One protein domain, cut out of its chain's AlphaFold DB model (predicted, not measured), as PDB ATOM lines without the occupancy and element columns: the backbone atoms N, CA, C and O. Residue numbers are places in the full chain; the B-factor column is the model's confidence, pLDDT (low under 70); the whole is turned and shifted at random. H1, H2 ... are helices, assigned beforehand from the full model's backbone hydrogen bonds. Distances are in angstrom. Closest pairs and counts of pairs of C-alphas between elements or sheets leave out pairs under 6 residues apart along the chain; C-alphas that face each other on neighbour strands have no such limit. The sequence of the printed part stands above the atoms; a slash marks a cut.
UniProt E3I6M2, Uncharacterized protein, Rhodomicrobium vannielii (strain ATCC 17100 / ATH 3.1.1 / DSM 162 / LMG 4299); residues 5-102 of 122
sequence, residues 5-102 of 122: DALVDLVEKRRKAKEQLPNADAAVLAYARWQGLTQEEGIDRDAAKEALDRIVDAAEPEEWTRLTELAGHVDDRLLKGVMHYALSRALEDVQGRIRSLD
ATOM      1  N   ASP A   5     149.611 175.106 164.062       68.06
ATOM      2  CA  ASP A   5     150.676 175.013 163.061       68.06
ATOM      3  C   ASP A   5     151.319 173.622 163.047       68.06
ATOM      4  O   ASP A   5     151.522 173.056 161.979       68.06
ATOM      5  N   ALA A   6     151.529 173.004 164.217       53.19
ATOM      6  CA  ALA A   6     152.037 171.634 164.307       53.19
ATOM      7  C   ALA A   6     151.065 170.605 163.700       53.19
ATOM      8  O   ALA A   6     151.496 169.617 163.109       53.19
ATOM      9  N   LEU A   7     149.754 170.841 163.815       48.00
ATOM     10  CA  LEU A   7     148.730 170.005 163.183       48.00
ATOM     11  C   LEU A   7     148.717 170.161 161.657       48.00
ATOM     12  O   LEU A   7     148.590 169.160 160.954       48.00
ATOM     13  N   VAL A   8     148.868 171.383 161.142       69.00
ATOM     14  CA  VAL A   8     148.948 171.644 159.694       69.00
ATOM     15  C   VAL A   8     150.201 171.003 159.101       69.00
ATOM     16  O   VAL A   8     150.097 170.274 158.117       69.00
ATOM     17  N   ASP A   9     151.351 171.177 159.752       69.94
ATOM     18  CA  ASP A   9     152.616 170.552 159.354       69.94
ATOM     19  C   ASP A   9     152.522 169.026 159.334       69.94
ATOM     20  O   ASP A   9     153.029 168.373 158.420       69.94
ATOM     21  N   LEU A  10     151.861 168.438 160.334       57.12
ATOM     22  CA  LEU A  10     151.663 166.995 160.394       57.12
ATOM     23  C   LEU A  10     150.773 166.509 159.248       57.12
ATOM     24  O   LEU A  10     151.097 165.502 158.624       57.12
ATOM     25  N   VAL A  11     149.673 167.207 158.956       67.19
ATOM     26  CA  VAL A  11     148.752 166.854 157.865       67.19
ATOM     27  C   VAL A  11     149.437 166.980 156.503       67.19
ATOM     28  O   VAL A  11     149.318 166.068 155.686       67.19
ATOM     29  N   GLU A  12     150.206 168.045 156.278       69.00
ATOM     30  CA  GLU A  12     151.022 168.248 155.073       69.00
ATOM     31  C   GLU A  12     152.076 167.146 154.907       69.00
ATOM     32  O   GLU A  12     152.208 166.561 153.830       69.00
ATOM     33  N   LYS A  13     152.784 166.782 155.985       65.69
ATOM     34  CA  LYS A  13     153.744 165.665 155.978       65.69
ATOM     35  C   LYS A  13     153.058 164.332 155.692       65.69
ATOM     36  O   LYS A  13     153.562 163.554 154.891       65.69
ATOM     37  N   ARG A  14     151.880 164.089 156.278       62.78
ATOM     38  CA  ARG A  14     151.067 162.889 156.017       62.78
ATOM     39  C   ARG A  14     150.591 162.827 154.569       62.78
ATOM     40  O   ARG A  14     150.572 161.756 153.977       62.78
ATOM     41  N   ARG A  15     150.216 163.967 153.992       66.81
ATOM     42  CA  ARG A  15     149.810 164.067 152.591       66.81
ATOM     43  C   ARG A  15     150.983 163.787 151.654       66.81
ATOM     44  O   ARG A  15     150.844 162.955 150.768       66.81
ATOM     45  N   LYS A  16     152.151 164.387 151.904       64.50
ATOM     46  CA  LYS A  16     153.379 164.088 151.150       64.50
ATOM     47  C   LYS A  16     153.801 162.627 151.280       64.50
ATOM     48  O   LYS A  16     154.247 162.044 150.300       64.50
ATOM     49  N   ALA A  17     153.613 162.022 152.454       58.03
ATOM     50  CA  ALA A  17     153.847 160.595 152.663       58.03
ATOM     51  C   ALA A  17     152.960 159.731 151.760       58.03
ATOM     52  O   ALA A  17     153.445 158.814 151.105       58.03
ATOM     53  N   LYS A  18     151.668 160.065 151.689       56.66
ATOM     54  CA  LYS A  18     150.698 159.385 150.823       56.66
ATOM     55  C   LYS A  18     150.981 159.592 149.336       56.66
ATOM     56  O   LYS A  18     150.802 158.670 148.557       56.66
ATOM     57  N   GLU A  19     151.438 160.777 148.937       63.00
ATOM     58  CA  GLU A  19     151.776 161.079 147.536       63.00
ATOM     59  C   GLU A  19     153.058 160.367 147.064       63.00
ATOM     60  O   GLU A  19     153.208 160.113 145.872       63.00
ATOM     61  N   GLN A  20     153.974 160.016 147.974       61.12
ATOM     62  CA  GLN A  20     155.234 159.335 147.639       61.12
ATOM     63  C   GLN A  20     155.148 157.804 147.633       61.12
ATOM     64  O   GLN A  20     156.091 157.155 147.182       61.12
ATOM     65  N   LEU A  21     154.041 157.237 148.117       61.62
ATOM     66  CA  LEU A  21     153.800 155.799 148.181       61.62
ATOM     67  C   LEU A  21     152.430 155.489 147.581       61.62
ATOM     68  O   LEU A  21     151.424 155.589 148.292       61.62
ATOM     69  N   PRO A  22     152.362 155.061 146.311       63.41
ATOM     70  CA  PRO A  22     151.087 154.817 145.640       63.41
ATOM     71  C   PRO A  22     150.202 153.794 146.376       63.41
ATOM     72  O   PRO A  22     148.980 153.859 146.266       63.41
ATOM     73  N   ASN A  23     150.799 152.908 147.190       72.69
ATOM     74  CA  ASN A  23     150.100 151.840 147.910       72.69
ATOM     75  C   ASN A  23     150.128 151.959 149.449       72.69
ATOM     76  O   ASN A  23     149.681 151.035 150.130       72.69
ATOM     77  N   ALA A  24     150.614 153.064 150.032       72.06
ATOM     78  CA  ALA A  24     150.741 153.171 151.496       72.06
ATOM     79  C   ALA A  24     149.396 153.063 152.228       72.06
ATOM     80  O   ALA A  24     149.290 152.349 153.222       72.06
ATOM     81  N   ASP A  25     148.354 153.728 151.728       71.94
ATOM     82  CA  ASP A  25     147.025 153.669 152.344       71.94
ATOM     83  C   ASP A  25     146.434 152.252 152.296       71.94
ATOM     84  O   ASP A  25     145.809 151.801 153.259       71.94
ATOM     85  N   ALA A  26     146.685 151.522 151.208       79.00
ATOM     86  CA  ALA A  26     146.260 150.137 151.061       79.00
ATOM     87  C   ALA A  26     147.025 149.200 152.013       79.00
ATOM     88  O   ALA A  26     146.404 148.348 152.646       79.00
ATOM     89  N   ALA A  27     148.337 149.399 152.184       81.88
ATOM     90  CA  ALA A  27     149.152 148.647 153.142       81.88
ATOM     91  C   ALA A  27     148.717 148.899 154.592       81.88
ATOM     92  O   ALA A  27     148.530 147.958 155.361       81.88
ATOM     93  N   VAL A  28     148.493 150.165 154.960       81.50
ATOM     94  CA  VAL A  28     148.018 150.561 156.294       81.50
ATOM     95  C   VAL A  28     146.657 149.943 156.596       81.50
ATOM     96  O   VAL A  28     146.455 149.407 157.686       81.50
ATOM     97  N   LEU A  29     145.734 149.971 155.632       80.62
ATOM     98  CA  LEU A  29     144.415 149.370 155.790       80.62
ATOM     99  C   LEU A  29     144.491 147.841 155.895       80.62
ATOM    100  O   LEU A  29     143.862 147.265 156.780       80.62
ATOM    101  N   ALA A  30     145.272 147.180 155.037       84.81
ATOM    102  CA  ALA A  30     145.467 145.731 155.082       84.81
ATOM    103  C   ALA A  30     146.072 145.285 156.423       84.81
ATOM    104  O   ALA A  30     145.567 144.358 157.056       84.81
ATOM    105  N   TYR A  31     147.076 146.014 156.915       83.12
ATOM    106  CA  TYR A  31     147.669 145.781 158.229       83.12
ATOM    107  C   TYR A  31     146.670 146.002 159.370       83.12
ATOM    108  O   TYR A  31     146.567 145.164 160.264       83.12
ATOM    109  N   ALA A  32     145.886 147.084 159.337       81.31
ATOM    110  CA  ALA A  32     144.870 147.349 160.354       81.31
ATOM    111  C   ALA A  32     143.802 146.243 160.404       81.31
ATOM    112  O   ALA A  32     143.416 145.811 161.490       81.31
ATOM    113  N   ARG A  33     143.361 145.750 159.241       85.75
ATOM    114  CA  ARG A  33     142.402 144.642 159.116       85.75
ATOM    115  C   ARG A  33     142.974 143.329 159.643       85.75
ATOM    116  O   ARG A  33     142.321 142.654 160.435       85.75
ATOM    117  N   TRP A  34     144.213 143.007 159.275       90.00
ATOM    118  CA  TRP A  34     144.914 141.820 159.769       90.00
ATOM    119  C   TRP A  34     145.088 141.841 161.297       90.00
ATOM    120  O   TRP A  34     144.816 140.847 161.970       90.00
ATOM    121  N   GLN A  35     145.447 142.996 161.862       87.81
ATOM    122  CA  GLN A  35     145.592 143.193 163.309       87.81
ATOM    123  C   GLN A  35     144.249 143.322 164.055       87.81
ATOM    124  O   GLN A  35     144.237 143.448 165.279       87.81
ATOM    125  N   GLY A  36     143.108 143.296 163.352       82.25
ATOM    126  CA  GLY A  36     141.782 143.438 163.958       82.25
ATOM    127  C   GLY A  36     141.526 144.820 164.569       82.25
ATOM    128  O   GLY A  36     140.784 144.940 165.539       82.25
ATOM    129  N   LEU A  37     142.167 145.856 164.028       82.31
ATOM    130  CA  LEU A  37     142.048 147.245 164.478       82.31
ATOM    131  C   LEU A  37     140.906 147.999 163.777       82.31
ATOM    132  O   LEU A  37     140.636 149.151 164.116       82.31
ATOM    133  N   THR A  38     140.237 147.367 162.807       78.88
ATOM    134  CA  THR A  38     139.045 147.900 162.136       78.88
ATOM    135  C   THR A  38     137.768 147.286 162.722       78.88
ATOM    136  O   THR A  38     137.780 146.170 163.235       78.88
ATOM    137  N   GLN A  39     136.654 148.022 162.663       75.62
ATOM    138  CA  GLN A  39     135.329 147.564 163.128       75.62
ATOM    139  C   GLN A  39     134.498 146.922 162.003       75.62
ATOM    140  O   GLN A  39     133.272 146.917 162.045       75.62
ATOM    141  N   GLU A  40     135.157 146.438 160.954       78.75
ATOM    142  CA  GLU A  40     134.490 145.844 159.799       78.75
ATOM    143  C   GLU A  40     134.064 144.400 160.130       78.75
ATOM    144  O   GLU A  40     134.889 143.570 160.516       78.75
ATOM    145  N   GLU A  41     132.773 144.093 159.991       76.38
ATOM    146  CA  GLU A  41     132.246 142.741 160.199       76.38
ATOM    147  C   GLU A  41     132.570 141.824 159.011       76.38
ATOM    148  O   GLU A  41     132.518 142.238 157.853       76.38
ATOM    149  N   GLY A  42     132.892 140.556 159.291       79.75
ATOM    150  CA  GLY A  42     133.152 139.549 158.255       79.75
ATOM    151  C   GLY A  42     134.516 139.656 157.567       79.75
ATOM    152  O   GLY A  42     134.709 139.048 156.517       79.75
ATOM    153  N   ILE A  43     135.467 140.406 158.135       83.12
ATOM    154  CA  ILE A  43     136.824 140.470 157.585       83.12
ATOM    155  C   ILE A  43     137.564 139.153 157.773       83.12
ATOM    156  O   ILE A  43     137.814 138.702 158.892       83.12
ATOM    157  N   ASP A  44     137.991 138.606 156.641       90.19
ATOM    158  CA  ASP A  44     138.985 137.551 156.575       90.19
ATOM    159  C   ASP A  44     140.379 138.145 156.845       90.19
ATOM    160  O   ASP A  44     140.925 138.930 156.061       90.19
ATOM    161  N   ARG A  45     140.940 137.796 158.006       87.62
ATOM    162  CA  ARG A  45     142.257 138.276 158.443       87.62
ATOM    163  C   ARG A  45     143.394 137.663 157.636       87.62
ATOM    164  O   ARG A  45     144.415 138.332 157.467       87.62
ATOM    165  N   ASP A  46     143.221 136.447 157.135       90.69
ATOM    166  CA  ASP A  46     144.238 135.766 156.339       90.69
ATOM    167  C   ASP A  46     144.306 136.407 154.952       90.69
ATOM    168  O   ASP A  46     145.387 136.794 154.506       90.69
ATOM    169  N   ALA A  47     143.152 136.698 154.345       87.81
ATOM    170  CA  ALA A  47     143.088 137.467 153.101       87.81
ATOM    171  C   ALA A  47     143.668 138.889 153.255       87.81
ATOM    172  O   ALA A  47     144.322 139.410 152.344       87.81
ATOM    173  N   ALA A  48     143.466 139.535 154.411       86.00
ATOM    174  CA  ALA A  48     144.067 140.837 154.707       86.00
ATOM    175  C   ALA A  48     145.598 140.757 154.823       86.00
ATOM    176  O   ALA A  48     146.297 141.639 154.316       86.00
ATOM    177  N   LYS A  49     146.127 139.689 155.433       90.94
ATOM    178  CA  LYS A  49     147.569 139.426 155.474       90.94
ATOM    179  C   LYS A  49     148.129 139.162 154.077       90.94
ATOM    180  O   LYS A  49     149.143 139.747 153.726       90.94
ATOM    181  N   GLU A  50     147.472 138.348 153.256       91.00
ATOM    182  CA  GLU A  50     147.904 138.096 151.872       91.00
ATOM    183  C   GLU A  50     147.891 139.366 151.013       91.00
ATOM    184  O   GLU A  50     148.743 139.562 150.144       91.00
ATOM    185  N   ALA A  51     146.919 140.253 151.232       87.19
ATOM    186  CA  ALA A  51     146.896 141.558 150.586       87.19
ATOM    187  C   ALA A  51     148.083 142.425 151.027       87.19
ATOM    188  O   ALA A  51     148.732 143.025 150.172       87.19
ATOM    189  N   LEU A  52     148.387 142.458 152.328       87.06
ATOM    190  CA  LEU A  52     149.562 143.153 152.850       87.06
ATOM    191  C   LEU A  52     150.851 142.580 152.250       87.06
ATOM    192  O   LEU A  52     151.668 143.349 151.759       87.06
ATOM    193  N   ASP A  53     150.995 141.256 152.222       88.19
ATOM    194  CA  ASP A  53     152.172 140.563 151.687       88.19
ATOM    195  C   ASP A  53     152.419 140.925 150.223       88.19
ATOM    196  O   ASP A  53     153.522 141.327 149.877       88.19
ATOM    197  N   ARG A  54     151.382 140.907 149.378       88.56
ATOM    198  CA  ARG A  54     151.515 141.314 147.969       88.56
ATOM    199  C   ARG A  54     151.957 142.760 147.801       88.56
ATOM    200  O   ARG A  54     152.700 143.059 146.875       88.56
ATOM    201  N   ILE A  55     151.476 143.657 148.661       84.69
ATOM    202  CA  ILE A  55     151.887 145.062 148.623       84.69
ATOM    203  C   ILE A  55     153.345 145.191 149.058       84.69
ATOM    204  O   ILE A  55     154.078 145.970 148.458       84.69
ATOM    205  N   VAL A  56     153.762 144.421 150.069       83.44
ATOM    206  CA  VAL A  56     155.150 144.424 150.529       83.44
ATOM    207  C   VAL A  56     156.088 143.875 149.451       83.44
ATOM    208  O   VAL A  56     157.097 144.501 149.143       83.44
ATOM    209  N   ASP A  57     155.727 142.747 148.845       84.19
ATOM    210  CA  ASP A  57     156.543 142.060 147.843       84.19
ATOM    211  C   ASP A  57     156.628 142.847 146.517       84.19
ATOM    212  O   ASP A  57     157.589 142.696 145.768       84.19
ATOM    213  N   ALA A  58     155.634 143.692 146.217       83.25
ATOM    214  CA  ALA A  58     155.616 144.546 145.026       83.25
ATOM    215  C   ALA A  58     156.318 145.899 145.218       83.25
ATOM    216  O   ALA A  58     156.447 146.643 144.247       83.25
ATOM    217  N   ALA A  59     156.706 146.246 146.447       78.38
ATOM    218  CA  ALA A  59     157.302 147.538 146.747       78.38
ATOM    219  C   ALA A  59     158.817 147.525 146.514       78.38
ATOM    220  O   ALA A  59     159.537 146.656 147.012       78.38
ATOM    221  N   GLU A  60     159.301 148.534 145.798       77.06
ATOM    222  CA  GLU A  60     160.717 148.682 145.471       77.06
ATOM    223  C   GLU A  60     161.531 149.150 146.700       77.06
ATOM    224  O   GLU A  60     161.015 149.860 147.573       77.06
ATOM    225  N   PRO A  61     162.831 148.811 146.799       70.69
ATOM    226  CA  PRO A  61     163.698 149.222 147.911       70.69
ATOM    227  C   PRO A  61     163.707 150.736 148.193       70.69
ATOM    228  O   PRO A  61     163.803 151.167 149.350       70.69
ATOM    229  N   GLU A  62     163.588 151.571 147.158       70.44
ATOM    230  CA  GLU A  62     163.541 153.027 147.313       70.44
ATOM    231  C   GLU A  62     162.248 153.496 147.997       70.44
ATOM    232  O   GLU A  62     162.260 154.490 148.730       70.44
ATOM    233  N   GLU A  63     161.139 152.779 147.805       71.50
ATOM    234  CA  GLU A  63     159.849 153.082 148.433       71.50
ATOM    235  C   GLU A  63     159.910 152.825 149.947       71.50
ATOM    236  O   GLU A  63     159.428 153.635 150.745       71.50
ATOM    237  N   TRP A  64     160.614 151.768 150.362       70.00
ATOM    238  CA  TRP A  64     160.886 151.464 151.772       70.00
ATOM    239  C   TRP A  64     161.799 152.486 152.448       70.00
ATOM    240  O   TRP A  64     161.602 152.846 153.614       70.00
ATOM    241  N   THR A  65     162.786 152.992 151.713       68.44
ATOM    242  CA  THR A  65     163.697 154.027 152.215       68.44
ATOM    243  C   THR A  65     162.924 155.314 152.516       68.44
ATOM    244  O   THR A  65     163.020 155.848 153.623       68.44
ATOM    245  N   ARG A  66     162.045 155.739 151.598       68.25
ATOM    246  CA  ARG A  66     161.158 156.902 151.791       68.25
ATOM    247  C   ARG A  66     160.184 156.711 152.957       68.25
ATOM    248  O   ARG A  66     159.975 157.636 153.740       68.25
ATOM    249  N   LEU A  67     159.627 155.507 153.128       65.75
ATOM    250  CA  LEU A  67     158.812 155.144 154.299       65.75
ATOM    251  C   LEU A  67     159.566 155.359 155.617       65.75
ATOM    252  O   LEU A  67     159.002 155.869 156.586       65.75
ATOM    253  N   THR A  68     160.848 155.000 155.642       64.19
ATOM    254  CA  THR A  68     161.694 155.078 156.840       64.19
ATOM    255  C   THR A  68     162.021 156.512 157.225       64.19
ATOM    256  O   THR A  68     161.927 156.866 158.402       64.19
ATOM    257  N   GLU A  69     162.286 157.365 156.238       64.12
ATOM    258  CA  GLU A  69     162.436 158.809 156.438       64.12
ATOM    259  C   GLU A  69     161.153 159.442 157.004       64.12
ATOM    260  O   GLU A  69     161.200 160.328 157.859       64.12
ATOM    261  N   LEU A  70     159.987 158.940 156.593       59.75
ATOM    262  CA  LEU A  70     158.686 159.419 157.058       59.75
ATOM    263  C   LEU A  70     158.312 158.918 158.459       59.75
ATOM    264  O   LEU A  70     157.742 159.681 159.241       59.75
ATOM    265  N   ALA A  71     158.655 157.686 158.834       58.03
ATOM    266  CA  ALA A  71     158.338 157.143 160.161       58.03
ATOM    267  C   ALA A  71     158.994 157.895 161.326       58.03
ATOM    268  O   ALA A  71     158.446 157.899 162.431       58.03
ATOM    269  N   GLY A  72     160.120 158.577 161.082       56.75
ATOM    270  CA  GLY A  72     160.736 159.483 162.055       56.75
ATOM    271  C   GLY A  72     159.900 160.738 162.350       56.75
ATOM    272  O   GLY A  72     160.078 161.374 163.387       56.75
ATOM    273  N   HIS A  73     158.961 161.081 161.467       53.75
ATOM    274  CA  HIS A  73     158.152 162.301 161.537       53.75
ATOM    275  C   HIS A  73     156.655 162.051 161.724       53.75
ATOM    276  O   HIS A  73     155.912 162.980 162.044       53.75
ATOM    277  N   VAL A  74     156.205 160.818 161.513       52.47
ATOM    278  CA  VAL A  74     154.796 160.444 161.533       52.47
ATOM    279  C   VAL A  74     154.516 159.633 162.800       52.47
ATOM    280  O   VAL A  74     154.985 158.506 162.952       52.47
ATOM    281  N   ASP A  75     153.704 160.178 163.709       59.03
ATOM    282  CA  ASP A  75     153.256 159.470 164.920       59.03
ATOM    283  C   ASP A  75     152.062 158.534 164.638       59.03
ATOM    284  O   ASP A  75     151.086 158.452 165.380       59.03
ATOM    285  N   ASP A  76     152.123 157.843 163.498       70.44
ATOM    286  CA  ASP A  76     151.096 156.919 163.029       70.44
ATOM    287  C   ASP A  76     151.510 155.492 163.384       70.44
ATOM    288  O   ASP A  76     152.382 154.877 162.763       70.44
ATOM    289  N   ARG A  77     150.883 154.977 164.442       74.75
ATOM    290  CA  ARG A  77     151.129 153.634 164.969       74.75
ATOM    291  C   ARG A  77     150.904 152.544 163.916       74.75
ATOM    292  O   ARG A  77     151.599 151.533 163.959       74.75
ATOM    293  N   LEU A  78     149.965 152.737 162.988       73.19
ATOM    294  CA  LEU A  78     149.670 151.746 161.952       73.19
ATOM    295  C   LEU A  78     150.763 151.728 160.889       73.19
ATOM    296  O   LEU A  78     151.231 150.656 160.519       73.19
ATOM    297  N   LEU A  79     151.225 152.904 160.459       74.88
ATOM    298  CA  LEU A  79     152.319 153.012 159.492       74.88
ATOM    299  C   LEU A  79     153.620 152.410 160.042       74.88
ATOM    300  O   LEU A  79     154.278 151.627 159.359       74.88
ATOM    301  N   LYS A  80     153.947 152.693 161.310       78.50
ATOM    302  CA  LYS A  80     155.078 152.055 162.008       78.50
ATOM    303  C   LYS A  80     154.916 150.531 162.076       78.50
ATOM    304  O   LYS A  80     155.894 149.806 161.926       78.50
ATOM    305  N   GLY A  81     153.688 150.046 162.268       79.38
ATOM    306  CA  GLY A  81     153.370 148.618 162.270       79.38
ATOM    307  C   GLY A  81     153.606 147.941 160.916       79.38
ATOM    308  O   GLY A  81     154.265 146.903 160.869       79.38
ATOM    309  N   VAL A  82     153.148 148.557 159.820       80.75
ATOM    310  CA  VAL A  82     153.410 148.096 158.440       80.75
ATOM    311  C   VAL A  82     154.909 147.996 158.180       80.75
ATOM    312  O   VAL A  82     155.396 146.992 157.672       80.75
ATOM    313  N   MET A  83     155.656 149.028 158.563       77.81
ATOM    314  CA  MET A  83     157.097 149.078 158.356       77.81
ATOM    315  C   MET A  83     157.860 148.028 159.150       77.81
ATOM    316  O   MET A  83     158.746 147.371 158.609       77.81
ATOM    317  N   HIS A  84     157.514 147.856 160.426       81.75
ATOM    318  CA  HIS A  84     158.114 146.812 161.244       81.75
ATOM    319  C   HIS A  84     157.857 145.436 160.624       81.75
ATOM    320  O   HIS A  84     158.774 144.628 160.528       81.75
ATOM    321  N   TYR A  85     156.628 145.189 160.162       83.31
ATOM    322  CA  TYR A  85     156.278 143.943 159.491       83.31
ATOM    323  C   TYR A  85     157.128 143.696 158.237       83.31
ATOM    324  O   TYR A  85     157.745 142.638 158.114       83.31
ATOM    325  N   ALA A  86     157.217 144.686 157.346       80.25
ATOM    326  CA  ALA A  86     158.001 144.585 156.118       80.25
ATOM    327  C   ALA A  86     159.494 144.328 156.393       80.25
ATOM    328  O   ALA A  86     160.098 143.457 155.768       80.25
ATOM    329  N   LEU A  87     160.081 145.027 157.372       77.25
ATOM    330  CA  LEU A  87     161.483 144.846 157.759       77.25
ATOM    331  C   LEU A  87     161.751 143.467 158.367       77.25
ATOM    332  O   LEU A  87     162.759 142.847 158.035       77.25
ATOM    333  N   SER A  88     160.865 142.974 159.240       82.56
ATOM    334  CA  SER A  88     160.991 141.627 159.809       82.56
ATOM    335  C   SER A  88     160.967 140.558 158.716       82.56
ATOM    336  O   SER A  88     161.821 139.678 158.718       82.56
ATOM    337  N   ARG A  89     160.061 140.684 157.742       81.50
ATOM    338  CA  ARG A  89     159.965 139.756 156.609       81.50
ATOM    339  C   ARG A  89     161.204 139.806 155.713       81.50
ATOM    340  O   ARG A  89     161.759 138.767 155.382       81.50
ATOM    341  N   ALA A  90     161.695 141.000 155.378       77.00
ATOM    342  CA  ALA A  90     162.922 141.146 154.593       77.00
ATOM    343  C   ALA A  90     164.146 140.540 155.309       77.00
ATOM    344  O   ALA A  90     165.004 139.928 154.673       77.00
ATOM    345  N   LEU A  91     164.222 140.675 156.637       78.06
ATOM    346  CA  LEU A  91     165.256 140.035 157.453       78.06
ATOM    347  C   LEU A  91     165.139 138.508 157.441       78.06
ATOM    348  O   LEU A  91     166.162 137.838 157.305       78.06
ATOM    349  N   GLU A  92     163.929 137.960 157.560       81.00
ATOM    350  CA  GLU A  92     163.683 136.515 157.456       81.00
ATOM    351  C   GLU A  92     164.100 135.971 156.084       81.00
ATOM    352  O   GLU A  92     164.798 134.959 156.017       81.00
ATOM    353  N   ASP A  93     163.779 136.682 155.004       78.25
ATOM    354  CA  ASP A  93     164.197 136.334 153.643       78.25
ATOM    355  C   ASP A  93     165.723 136.338 153.488       78.25
ATOM    356  O   ASP A  93     166.304 135.409 152.919       78.25
ATOM    357  N   VAL A  94     166.401 137.362 154.015       76.12
ATOM    358  CA  VAL A  94     167.869 137.445 153.996       76.12
ATOM    359  C   VAL A  94     168.488 136.311 154.813       76.12
ATOM    360  O   VAL A  94     169.421 135.664 154.342       76.12
ATOM    361  N   GLN A  95     167.959 136.019 156.001       73.25
ATOM    362  CA  GLN A  95     168.422 134.902 156.828       73.25
ATOM    363  C   GLN A  95     168.193 133.549 156.147       73.25
ATOM    364  O   GLN A  95     169.067 132.684 156.207       73.25
ATOM    365  N   GLY A  96     167.059 133.371 155.465       74.75
ATOM    366  CA  GLY A  96     166.779 132.191 154.653       74.75
ATOM    367  C   GLY A  96     167.805 132.018 153.535       74.75
ATOM    368  O   GLY A  96     168.361 130.937 153.376       74.75
ATOM    369  N   ARG A  97     168.132 133.099 152.817       74.50
ATOM    370  CA  ARG A  97     169.158 133.086 151.760       74.50
ATOM    371  C   ARG A  97     170.559 132.794 152.295       74.50
ATOM    372  O   ARG A  97     171.288 132.052 151.648       74.50
ATOM    373  N   ILE A  98     170.931 133.343 153.454       72.81
ATOM    374  CA  ILE A  98     172.219 133.051 154.108       72.81
ATOM    375  C   ILE A  98     172.299 131.569 154.479       72.81
ATOM    376  O   ILE A  98     173.295 130.923 154.169       72.81
ATOM    377  N   ARG A  99     171.234 131.003 155.061       72.25
ATOM    378  CA  ARG A  99     171.185 129.573 155.399       72.25
ATOM    379  C   ARG A  99     171.355 128.690 154.159       72.25
ATOM    380  O   ARG A  99     172.157 127.769 154.184       72.25
ATOM    381  N   SER A 100     170.688 129.032 153.057       69.25
ATOM    382  CA  SER A 100     170.837 128.319 151.782       69.25
ATOM    383  C   SER A 100     172.242 128.416 151.167       69.25
ATOM    384  O   SER A 100     172.569 127.618 150.294       69.25
ATOM    385  N   LEU A 101     173.058 129.400 151.566       68.06
ATOM    386  CA  LEU A 101     174.460 129.525 151.148       68.06
ATOM    387  C   LEU A 101     175.413 128.736 152.062       68.06
ATOM    388  O   LEU A 101     176.429 128.244 151.576       68.06
ATOM    389  N   ASP A 102     175.083 128.609 153.352       63.06
ATOM    390  CA  ASP A 102     175.823 127.777 154.315       63.06
ATOM    391  C   ASP A 102     175.587 126.271 154.092       63.06
ATOM    392  O   ASP A 102     176.487 125.467 154.345       63.06
TER     393      ASP A 102
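This is residues 5 to 102 of the 122 residues of an uncharacterized protein of Rhodomicrobium vannielii (strain ATCC 17100 / ATH 3.1.1 / DSM 162 / LMG 4299) (UniProt E3I6M2). The domain has roughly the form of a T: H1 at one end and the long H5 at the other make the crossbar, and the helical hairpin of H2 and H3 makes the stem, set crosswise to the early part of H5. H4 packs with the first turns of H5 and the last turn of H1 where the parts of the T meet, and residues 91 to 102 of H5 stick out. The printed part has 98 residues with five named helices in the order H1, H2, H3, H4, H5 and no named strand, and its class is all helix. The whole is only just compact, close to loose, with a radius of gyration of the C-alphas of 15.0 A, and its outline is flat, spanning 54 by 35 by 19 A.

The longest helix, H5, residues 77 to 102, touches H2, residues 24 to 34, with residues 78 to 82 alone; the closest C-alphas are those of Val 28 and Leu 79, 5.9 A apart. Their lines are about perpendicular, at 85 degrees. H2 also touches H3, residues 45 to 57, with the C-alphas of Trp 34 and Arg 45 closest at 4.6 A; the two form a helical hairpin at a shallow tilt of 31 degrees, opposite ways. H3 and H5 are close but not clearly touching, the closest C-alphas being those of Val 56 and Ala 86, 6.3 A apart; they run the same way at a steep tilt of 68 degrees, only just short of about perpendicular. H4, residues 61 to 71, forms a helical hairpin with H5, opposite ways at a steep tilt of 40 degrees. They touch through residues 79 to 83 of H5 alone, with the C-alphas of Ala 71 and Lys 80 closest at 6.3 A. H1, residues 5 to 20, touches H4 with residues 17 to 20 alone, at a shallow tilt of 10 degrees, opposite ways; the closest C-alphas are those of Ala 17 and Leu 70, 6.6 A apart. H1 is apart from H3 and from H5. In H1, H2, H3, H4 and H5 every O i to N i+4 pair is within hydrogen-bond range.

H5 is 37.3 A long from first to last C-alpha; C-alpha 77 is at (151.129, 153.634, 164.969), and C-alpha 102 is at (175.823, 127.777, 154.315). H1 is 22.5 A long and begins at C-alpha 5, (150.676, 175.013, 163.061). H3 measures 18.2 A, H4 15.5 A and H2 15.2 A.

The two C-alphas farthest apart are those of Asp 5 and Asp 102, at 54.2 A. The body without residues 91 to 102, which stand free, spans 40 by 30 by 20 A. The printed part has no cut and no long link; the link from H2 to H3, 10 residues, is short, and the others are tight. The mean pLDDT of the printed part is 74.4, and it is under 70 in residues 5 to 22, 65 to 75 and 100 to 102.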